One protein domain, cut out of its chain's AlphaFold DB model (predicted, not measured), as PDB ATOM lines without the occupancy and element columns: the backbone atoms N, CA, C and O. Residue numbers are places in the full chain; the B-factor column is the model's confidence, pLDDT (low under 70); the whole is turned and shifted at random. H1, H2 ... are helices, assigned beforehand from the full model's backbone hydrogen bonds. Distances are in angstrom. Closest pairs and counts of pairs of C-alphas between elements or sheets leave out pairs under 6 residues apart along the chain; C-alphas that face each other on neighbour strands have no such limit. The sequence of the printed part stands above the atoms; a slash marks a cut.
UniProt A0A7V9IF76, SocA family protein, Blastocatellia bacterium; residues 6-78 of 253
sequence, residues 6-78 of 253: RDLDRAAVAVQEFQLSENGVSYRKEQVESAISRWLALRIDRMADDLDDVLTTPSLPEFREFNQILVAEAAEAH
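AT A GLANCE: This is residues 6 to 78 of the 253 residues of the protein "SocA family protein" of Blastocatellia bacterium (UniProt A0A7V9IF76). A long helix, H2, runs like a bare beam between two separate corners of helix: near its start H1 crosses it, and at its far end the short H3 leads into H4, which turns off and sticks out with its residues 68 to 76, followed by the last printed residues, 77 and 78. The two ends have no shared core, and H2 bridges them with residues 38 to 49 standing free. The printed part has 73 residues with four named helices in the order H1, H2, H3, H4 and no named strand, and its class is all helix. The whole is extended, with a radius of gyration of the C-alphas of 18.3 A, and spans 53 by 26 by 17 A.

IN THESE COORDINATES: Begin with the longest helix, H2, residues 29 to 49: find C-alpha 29 at (98.236, 53.004, 66.059) and follow it 30.1 A to C-alpha 49 at (79.679, 47.489, 89.141). Before it comes H1, residues 6 to 23, which starts at C-alpha 6 at (89.496, 62.564, 67.701) and is 25.4 A long from first to last C-alpha. After H2 you find H3, residues 51 to 56, 8.4 A long. Then H4, residues 61 to 76, runs 23.3 A and ends at C-alpha 76 at (65.079, 71.456, 81.160).

HOW THE PARTS SIT: Look first at residues 29 to 36 of H2, which touch residues 8 to 16 of H1; the closest C-alphas are those of Ala 12 and Val 32, 5.6 A apart. The lines of H1 and H2 are about perpendicular at 70.2 degrees, only just beyond a steep tilt. At the other end of H2, H3 follows after one residue, and the two meet only through their link. H3 touches H4 at residues 62 to 66 of H4, with the C-alphas of Leu 55 and Phe 63 the closest at 4.7 A. The lines of H3 and H4 are about perpendicular at 75 degrees. H4 is apart from both H1 and H2, and H1 is apart from H3. In H1, H2, H3 and H4 every O i to N i+4 pair is within hydrogen-bond range.

THE WHOLE: The two C-alphas farthest apart, those of Gly 24 and His 78, are 56.8 A from each other. The printed part has no cut, and its three links are tight. Read the B-factor column for the confidence: the mean pLDDT of the printed part is 75.0, and it is under 70 at residues 42 to 61, residue 64, residue 71 and residues 74 to 78.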
ATOM      1  N   ARG A   6      88.377  61.613  67.608       76.44
ATOM      2  CA  ARG A   6      89.496  62.564  67.701       76.44
ATOM      3  C   ARG A   6      90.244  62.499  69.035       76.44
ATOM      4  O   ARG A   6      91.458  62.681  69.045       76.44
ATOM      5  N   ASP A   7      89.552  62.237  70.140       78.56
ATOM      6  CA  ASP A   7      90.183  62.159  71.464       78.56
ATOM      7  C   ASP A   7      90.938  60.839  71.643       78.56
ATOM      8  O   ASP A   7      92.040  60.821  72.195       78.56
ATOM      9  N   LEU A   8      90.385  59.750  71.095       81.06
ATOM     10  CA  LEU A   8      91.048  58.446  71.063       81.06
ATOM     11  C   LEU A   8      92.333  58.492  70.222       81.06
ATOM     12  O   LEU A   8      93.375  58.003  70.652       81.06
ATOM     13  N   ASP A   9      92.263  59.142  69.058       82.75
ATOM     14  CA  ASP A   9      93.385  59.329  68.133       82.75
ATOM     15  C   ASP A   9      94.546  60.080  68.797       82.75
ATOM     16  O   ASP A   9      95.700  59.646  68.762       82.75
ATOM     17  N   ARG A  10      94.223  61.182  69.487       88.19
ATOM     18  CA  ARG A  10      95.196  61.995  70.221       88.19
ATOM     19  C   ARG A  10      95.859  61.208  71.353       88.19
ATOM     20  O   ARG A  10      97.072  61.308  71.529       88.19
ATOM     21  N   ALA A  11      95.083  60.434  72.112       85.25
ATOM     22  CA  ALA A  11      95.614  59.598  73.186       85.25
ATOM     23  C   ALA A  11      96.524  58.483  72.645       85.25
ATOM     24  O   ALA A  11      97.581  58.219  73.219       85.25
ATOM     25  N   ALA A  12      96.160  57.871  71.515       88.50
ATOM     26  CA  ALA A  12      96.959  56.827  70.889       88.50
ATOM     27  C   ALA A  12      98.336  57.340  70.446       88.50
ATOM     28  O   ALA A  12      99.340  56.685  70.721       88.50
ATOM     29  N   VAL A  13      98.399  58.533  69.843       89.38
ATOM     30  CA  VAL A  13      99.672  59.160  69.444       89.38
ATOM     31  C   VAL A  13     100.576  59.401  70.655       89.38
ATOM     32  O   VAL A  13     101.737  59.000  70.633       89.38
ATOM     33  N   ALA A  14     100.042  59.963  71.743       88.94
ATOM     34  CA  ALA A  14     100.823  60.218  72.955       88.94
ATOM     35  C   ALA A  14     101.385  58.925  73.582       88.94
ATOM     36  O   ALA A  14     102.533  58.881  74.023       88.94
ATOM     37  N   VAL A  15     100.597  57.845  73.588       88.31
ATOM     38  CA  VAL A  15     101.044  56.538  74.095       88.31
ATOM     39  C   VAL A  15     102.106  55.917  73.182       88.31
ATOM     40  O   VAL A  15     103.058  55.321  73.686       88.31
ATOM     41  N   GLN A  16     101.988  56.063  71.858       92.88
ATOM     42  CA  GLN A  16     103.014  55.600  70.918       92.88
ATOM     43  C   GLN A  16     104.346  56.329  71.129       92.88
ATOM     44  O   GLN A  16     105.387  55.674  71.175       92.88
ATOM     45  N   GLU A  17     104.312  57.654  71.285       90.00
ATOM     46  CA  GLU A  17     105.507  58.467  71.542       90.00
ATOM     47  C   GLU A  17     106.203  58.040  72.836       90.00
ATOM     48  O   GLU A  17     107.405  57.780  72.825       90.00
ATOM     49  N   PHE A  18     105.439  57.867  73.917       90.00
ATOM     50  CA  PHE A  18     105.961  57.415  75.207       90.00
ATOM     51  C   PHE A  18     106.588  56.015  75.140       90.00
ATOM     52  O   PHE A  18     107.683  55.788  75.648       90.00
ATOM     53  N   GLN A  19     105.918  55.050  74.503       89.44
ATOM     54  CA  GLN A  19     106.436  53.680  74.397       89.44
ATOM     55  C   GLN A  19     107.715  53.610  73.557       89.44
ATOM     56  O   GLN A  19     108.611  52.815  73.852       89.44
ATOM     57  N   LEU A  20     107.824  54.468  72.543       87.50
ATOM     58  CA  LEU A  20     109.024  54.565  71.731       87.50
ATOM     59  C   LEU A  20     110.171  55.252  72.486       87.50
ATOM     60  O   LEU A  20     111.302  54.783  72.384       87.50
ATOM     61  N   SER A  21     109.900  56.323  73.242       85.50
ATOM     62  CA  SER A  21     110.937  57.079  73.959       85.50
ATOM     63  C   SER A  21     111.453  56.355  75.199       85.50
ATOM     64  O   SER A  21     112.662  56.290  75.400       85.50
ATOM     65  N   GLU A  22     110.557  55.786  76.007       89.38
ATOM     66  CA  GLU A  22     110.914  55.191  77.300       89.38
ATOM     67  C   GLU A  22     111.261  53.708  77.185       89.38
ATOM     68  O   GLU A  22     112.177  53.225  77.846       89.38
ATOM     69  N   ASN A  23     110.548  52.975  76.326       83.38
ATOM     70  CA  ASN A  23     110.665  51.517  76.251       83.38
ATOM     71  C   ASN A  23     111.313  51.034  74.946       83.38
ATOM     72  O   ASN A  23     111.593  49.843  74.807       83.38
ATOM     73  N   GLY A  24     111.560  51.928  73.980       89.38
ATOM     74  CA  GLY A  24     112.143  51.581  72.682       89.38
ATOM     75  C   GLY A  24     111.244  50.703  71.804       89.38
ATOM     76  O   GLY A  24     111.726  50.109  70.838       89.38
ATOM     77  N   VAL A  25     109.949  50.590  72.125       89.69
ATOM     78  CA  VAL A  25     109.000  49.718  71.419       89.69
ATOM     79  C   VAL A  25     108.041  50.554  70.582       89.69
ATOM     80  O   VAL A  25     107.348  51.431  71.090       89.69
ATOM     81  N   SER A  26     107.961  50.242  69.287       90.75
ATOM     82  CA  SER A  26     107.004  50.860  68.367       90.75
ATOM     83  C   SER A  26     105.762  49.985  68.209       90.75
ATOM     84  O   SER A  26     105.848  48.836  67.771       90.75
ATOM     85  N   TYR A  27     104.600  50.539  68.548       90.69
ATOM     86  CA  TYR A  27     103.299  49.902  68.355       90.69
ATOM     87  C   TYR A  27     102.571  50.532  67.172       90.69
ATOM     88  O   TYR A  27     102.672  51.740  66.955       90.69
ATOM     89  N   ARG A  28     101.786  49.744  66.424       91.44
ATOM     90  CA  ARG A  28     100.871  50.317  65.426       91.44
ATOM     91  C   ARG A  28      99.731  51.053  66.119       91.44
ATOM     92  O   ARG A  28      99.271  50.628  67.180       91.44
ATOM     93  N   LYS A  29      99.254  52.122  65.489       84.94
ATOM     94  CA  LYS A  29      98.236  53.004  66.059       84.94
ATOM     95  C   LYS A  29      96.953  52.248  66.393       84.94
ATOM     96  O   LYS A  29      96.464  52.358  67.512       84.94
ATOM     97  N   GLU A  30      96.508  51.361  65.504       86.88
ATOM     98  CA  GLU A  30      95.293  50.567  65.715       86.88
ATOM     99  C   GLU A  30      95.420  49.621  66.923       86.88
ATOM    100  O   GLU A  30      94.437  49.312  67.596       86.88
ATOM    101  N   GLN A  31      96.639  49.157  67.234       85.75
ATOM    102  CA  GLN A  31      96.884  48.306  68.404       85.75
ATOM    103  C   GLN A  31      96.765  49.105  69.702       85.75
ATOM    104  O   GLN A  31      96.197  48.612  70.675       85.75
ATOM    105  N   VAL A  32      97.273  50.338  69.701       87.69
ATOM    106  CA  VAL A  32      97.186  51.246  70.848       87.69
ATOM    107  C   VAL A  32      95.745  51.702  71.060       87.69
ATOM    108  O   VAL A  32      95.246  51.625  72.178       87.69
ATOM    109  N   GLU A  33      95.031  52.071  69.998       85.75
ATOM    110  CA  GLU A  33      93.607  52.424  70.054       85.75
ATOM    111  C   GLU A  33      92.748  51.271  70.583       85.75
ATOM    112  O   GLU A  33      91.890  51.474  71.446       85.75
ATOM    113  N   SER A  34      93.003  50.042  70.116       82.31
ATOM    114  CA  SER A  34      92.310  48.846  70.604       82.31
ATOM    115  C   SER A  34      92.588  48.589  72.088       82.31
ATOM    116  O   SER A  34      91.667  48.259  72.840       82.31
ATOM    117  N   ALA A  35      93.835  48.777  72.531       81.38
ATOM    118  CA  ALA A  35      94.219  48.622  73.930       81.38
ATOM    119  C   ALA A  35      93.576  49.688  74.828       81.38
ATOM    120  O   ALA A  35      93.020  49.338  75.866       81.38
ATOM    121  N   ILE A  36      93.586  50.959  74.408       82.56
ATOM    122  CA  ILE A  36      92.936  52.069  75.119       82.56
ATOM    123  C   ILE A  36      91.431  51.814  75.223       82.56
ATOM    124  O   ILE A  36      90.871  51.895  76.313       82.56
ATOM    125  N   SER A  37      90.785  51.430  74.121       80.38
ATOM    126  CA  SER A  37      89.348  51.129  74.104       80.38
ATOM    127  C   SER A  37      88.996  49.977  75.043       80.38
ATOM    128  O   SER A  37      88.034  50.070  75.800       80.38
ATOM    129  N   ARG A  38      89.797  48.902  75.046       79.31
ATOM    130  CA  ARG A  38      89.599  47.766  75.956       79.31
ATOM    131  C   ARG A  38      89.842  48.155  77.415       79.31
ATOM    132  O   ARG A  38      89.091  47.724  78.280       79.31
ATOM    133  N   TRP A  39      90.860  48.967  77.692       81.31
ATOM    134  CA  TRP A  39      91.144  49.469  79.038       81.31
ATOM    135  C   TRP A  39      90.008  50.355  79.565       81.31
ATOM    136  O   TRP A  39      89.575  50.169  80.698       81.31
ATOM    137  N   LEU A  40      89.483  51.253  78.728       75.75
ATOM    138  CA  LEU A  40      88.331  52.092  79.053       75.75
ATOM    139  C   LEU A  40      87.074  51.263  79.286       75.75
ATOM    140  O   LEU A  40      86.394  51.500  80.272       75.75
ATOM    141  N   ALA A  41      86.790  50.274  78.432       70.56
ATOM    142  CA  ALA A  41      85.658  49.370  78.625       70.56
ATOM    143  C   ALA A  41      85.754  48.645  79.977       70.56
ATOM    144  O   ALA A  41      84.842  48.742  80.781       70.56
ATOM    145  N   LEU A  42      86.912  48.058  80.297       69.62
ATOM    146  CA  LEU A  42      87.154  47.398  81.589       69.62
ATOM    147  C   LEU A  42      87.123  48.349  82.796       69.62
ATOM    148  O   LEU A  42      86.990  47.900  83.934       69.62
ATOM    149  N   ARG A  43      87.366  49.646  82.586       68.25
ATOM    150  CA  ARG A  43      87.280  50.666  83.636       68.25
ATOM    151  C   ARG A  43      85.836  51.112  83.831       68.25
ATOM    152  O   ARG A  43      85.432  51.263  84.971       68.25
ATOM    153  N   ILE A  44      85.087  51.284  82.743       64.88
ATOM    154  CA  ILE A  44      83.660  51.607  82.760       64.88
ATOM    155  C   ILE A  44      82.868  50.452  83.356       64.88
ATOM    156  O   ILE A  44      82.055  50.720  84.218       64.88
ATOM    157  N   ASP A  45      83.136  49.204  82.970       59.00
ATOM    158  CA  ASP A  45      82.459  48.031  83.535       59.00
ATOM    159  C   ASP A  45      82.691  47.953  85.051       59.00
ATOM    160  O   ASP A  45      81.742  47.839  85.811       59.00
ATOM    161  N   ARG A  46      83.931  48.167  85.514       57.03
ATOM    162  CA  ARG A  46      84.225  48.238  86.957       57.03
ATOM    163  C   ARG A  46      83.581  49.429  87.662       57.03
ATOM    164  O   ARG A  46      83.179  49.312  88.804       57.03
ATOM    165  N   MET A  47      83.505  50.585  87.006       57.53
ATOM    166  CA  MET A  47      82.773  51.732  87.552       57.53
ATOM    167  C   MET A  47      81.261  51.499  87.537       57.53
ATOM    168  O   MET A  47      80.580  52.095  88.356       57.53
ATOM    169  N   ALA A  48      80.754  50.683  86.607       55.84
ATOM    170  CA  ALA A  48      79.358  50.279  86.505       55.84
ATOM    171  C   ALA A  48      78.973  49.327  87.642       55.84
ATOM    172  O   ALA A  48      77.864  49.437  88.153       55.84
ATOM    173  N   ASP A  49      79.891  48.447  88.050       51.69
ATOM    174  CA  ASP A  49      79.679  47.489  89.141       51.69
ATOM    175  C   ASP A  49      79.365  48.186  90.483       51.69
ATOM    176  O   ASP A  49      78.488  47.719  91.205       51.69
ATOM    177  N   ASP A  50      79.986  49.343  90.753       59.38
ATOM    178  CA  ASP A  50      79.749  50.162  91.959       59.38
ATOM    179  C   ASP A  50      78.974  51.460  91.664       59.38
ATOM    180  O   ASP A  50      78.884  52.361  92.505       59.38
ATOM    181  N   LEU A  51      78.442  51.608  90.444       62.25
ATOM    182  CA  LEU A  51      77.876  52.877  89.991       62.25
ATOM    183  C   LEU A  51      76.721  53.306  90.871       62.25
ATOM    184  O   LEU A  51      76.631  54.479  91.213       62.25
ATOM    185  N   ASP A  52      75.850  52.386  91.264       50.75
ATOM    186  CA  ASP A  52      74.679  52.796  92.020       50.75
ATOM    187  C   ASP A  52      75.046  53.123  93.479       50.75
ATOM    188  O   ASP A  52      74.434  54.022  94.041       50.75
ATOM    189  N   ASP A  53      76.118  52.568  94.059       54.03
ATOM    190  CA  ASP A  53      76.660  53.039  95.350       54.03
ATOM    191  C   ASP A  53      77.227  54.464  95.225       54.03
ATOM    192  O   ASP A  53      76.918  55.345  96.038       54.03
ATOM    193  N   VAL A  54      77.977  54.730  94.154       67.88
ATOM    194  CA  VAL A  54      78.523  56.056  93.829       67.88
ATOM    195  C   VAL A  54      77.412  57.086  93.582       67.88
ATOM    196  O   VAL A  54      77.506  58.230  94.032       67.88
ATOM    197  N   LEU A  55      76.338  56.685  92.897       68.38
ATOM    198  CA  LEU A  55      75.218  57.545  92.510       68.38
ATOM    199  C   LEU A  55      74.102  57.633  93.560       68.38
ATOM    200  O   LEU A  55      73.198  58.454  93.393       68.38
ATOM    201  N   THR A  56      74.148  56.845  94.642       58.53
ATOM    202  CA  THR A  56      73.117  56.861  95.702       58.53
ATOM    203  C   THR A  56      73.637  57.168  97.106       58.53
ATOM    204  O   THR A  56      72.823  57.350  98.008       58.53
ATOM    205  N   THR A  57      74.952  57.318  97.305       68.25
ATOM    206  CA  THR A  57      75.543  57.634  98.619       68.25
ATOM    207  C   THR A  57      75.768  59.146  98.809       68.25
ATOM    208  O   THR A  57      76.713  59.696  98.242       68.25
ATOM    209  N   PRO A  58      74.993  59.853  99.664       56.41
ATOM    210  CA  PRO A  58      75.039  61.321  99.750       56.41
ATOM    211  C   PRO A  58      76.349  61.934 100.259       56.41
ATOM    212  O   PRO A  58      76.620  63.128 100.060       56.41
ATOM    213  N   SER A  59      77.164  61.132 100.942       60.34
ATOM    214  CA  SER A  59      78.479  61.535 101.433       60.34
ATOM    215  C   SER A  59      79.547  61.550 100.336       60.34
ATOM    216  O   SER A  59      80.546  62.253 100.507       60.34
ATOM    217  N   LEU A  60      79.333  60.858  99.209       60.97
ATOM    218  CA  LEU A  60      80.282  60.817  98.100       60.97
ATOM    219  C   LEU A  60      80.220  62.104  97.251       60.97
ATOM    220  O   LEU A  60      79.131  62.616  96.965       60.97
ATOM    221  N   PRO A  61      81.369  62.673  96.843       67.12
ATOM    222  CA  PRO A  61      81.418  63.813  95.924       67.12
ATOM    223  C   PRO A  61      80.686  63.565  94.598       67.12
ATOM    224  O   PRO A  61      79.981  64.448  94.108       67.12
ATOM    225  N   GLU A  62      80.812  62.356  94.062       76.94
ATOM    226  CA  GLU A  62      80.245  61.915  92.791       76.94
ATOM    227  C   GLU A  62      78.710  61.948  92.812       76.94
ATOM    228  O   GLU A  62      78.091  62.410  91.855       76.94
ATOM    229  N   PHE A  63      78.086  61.568  93.935       74.81
ATOM    230  CA  PHE A  63      76.641  61.700  94.142       74.81
ATOM    231  C   PHE A  63      76.174  63.153  94.033       74.81
ATOM    232  O   PHE A  63      75.116  63.435  93.470       74.81
ATOM    233  N   ARG A  64      76.935  64.101  94.598       69.00
ATOM    234  CA  ARG A  64      76.554  65.524  94.583       69.00
ATOM    235  C   ARG A  64      76.638  66.097  93.179       69.00
ATOM    236  O   ARG A  64      75.745  66.838  92.779       69.00
ATOM    237  N   GLU A  65      77.697  65.754  92.453       74.00
ATOM    238  CA  GLU A  65      77.876  66.151  91.058       74.00
ATOM    239  C   GLU A  65      76.767  65.560  90.180       74.00
ATOM    240  O   GLU A  65      76.093  66.290  89.453       74.00
ATOM    241  N   PHE A  66      76.491  64.264  90.329       78.00
ATOM    242  CA  PHE A  66      75.406  63.599  89.620       78.00
ATOM    243  C   PHE A  66      74.038  64.223  89.916       78.00
ATOM    244  O   PHE A  66      73.292  64.517  88.986       78.00
ATOM    245  N   ASN A  67      73.708  64.490  91.183       71.19
ATOM    246  CA  ASN A  67      72.422  65.096  91.527       71.19
ATOM    247  C   ASN A  67      72.262  66.518  90.991       71.19
ATOM    248  O   ASN A  67      71.155  66.902  90.624       71.19
ATOM    249  N   GLN A  68      73.338  67.301  90.901       72.69
ATOM    250  CA  GLN A  68      73.276  68.614  90.254       72.69
ATOM    251  C   GLN A  68      72.926  68.488  88.769       72.69
ATOM    252  O   GLN A  68      72.090  69.243  88.273       72.69
ATOM    253  N   ILE A  69      73.522  67.512  88.080       77.25
ATOM    254  CA  ILE A  69      73.228  67.217  86.674       77.25
ATOM    255  C   ILE A  69      71.783  66.721  86.526       77.25
ATOM    256  O   ILE A  69      71.050  67.231  85.685       77.25
ATOM    257  N   LEU A  70      71.340  65.796  87.380       72.50
ATOM    258  CA  LEU A  70      69.980  65.254  87.364       72.50
ATOM    259  C   LEU A  70      68.918  66.346  87.564       72.50
ATOM    260  O   LEU A  70      67.915  66.374  86.851       72.50
ATOM    261  N   VAL A  71      69.145  67.266  88.507       69.88
ATOM    262  CA  VAL A  71      68.260  68.414  88.755       69.88
ATOM    263  C   VAL A  71      68.235  69.366  87.557       69.88
ATOM    264  O   VAL A  71      67.163  69.851  87.195       69.88
ATOM    265  N   ALA A  72      69.382  69.621  86.921       71.38
ATOM    266  CA  ALA A  72      69.451  70.457  85.725       71.38
ATOM    267  C   ALA A  72      68.681  69.835  84.543       71.38
ATOM    268  O   ALA A  72      67.850  70.507  83.935       71.38
ATOM    269  N   GLU A  73      68.872  68.540  84.285       70.00
ATOM    270  CA  GLU A  73      68.159  67.784  83.241       70.00
ATOM    271  C   GLU A  73      66.638  67.763  83.486       70.00
ATOM    272  O   GLU A  73      65.838  67.979  82.571       70.00
ATOM    273  N   ALA A  74      66.211  67.574  84.740       62.88
ATOM    274  CA  ALA A  74      64.797  67.601  85.115       62.88
ATOM    275  C   ALA A  74      64.157  68.989  84.916       62.88
ATOM    276  O   ALA A  74      63.000  69.081  84.495       62.88
ATOM    277  N   ALA A  75      64.906  70.065  85.182       65.31
ATOM    278  CA  ALA A  75      64.455  71.438  84.973       65.31
ATOM    279  C   ALA A  75      64.302  71.787  83.479       65.31
ATOM    280  O   ALA A  75      63.370  72.504  83.107       65.31
ATOM    281  N   GLU A  76      65.167  71.257  82.613       68.19
ATOM    282  CA  GLU A  76      65.079  71.456  81.160       68.19
ATOM    283  C   GLU A  76      63.909  70.676  80.528       68.19
ATOM    284  O   GLU A  76      63.246  71.167  79.606       68.19
ATOM    285  N   ALA A  77      63.571  69.506  81.080       57.72
ATOM    286  CA  ALA A  77      62.525  68.619  80.568       57.72
ATOM    287  C   ALA A  77      61.067  69.097  80.789       57.72
ATOM    288  O   ALA A  77      60.142  68.415  80.344       57.72
ATOM    289  N   HIS A  78      60.821  70.237  81.456       49.66
ATOM    290  CA  HIS A  78      59.477  70.773  81.774       49.66
ATOM    291  C   HIS A  78      58.519  69.782  82.481       49.66
ATOM    292  O   HIS A  78      57.304  70.001  82.513       49.66
TER     293      HIS A  78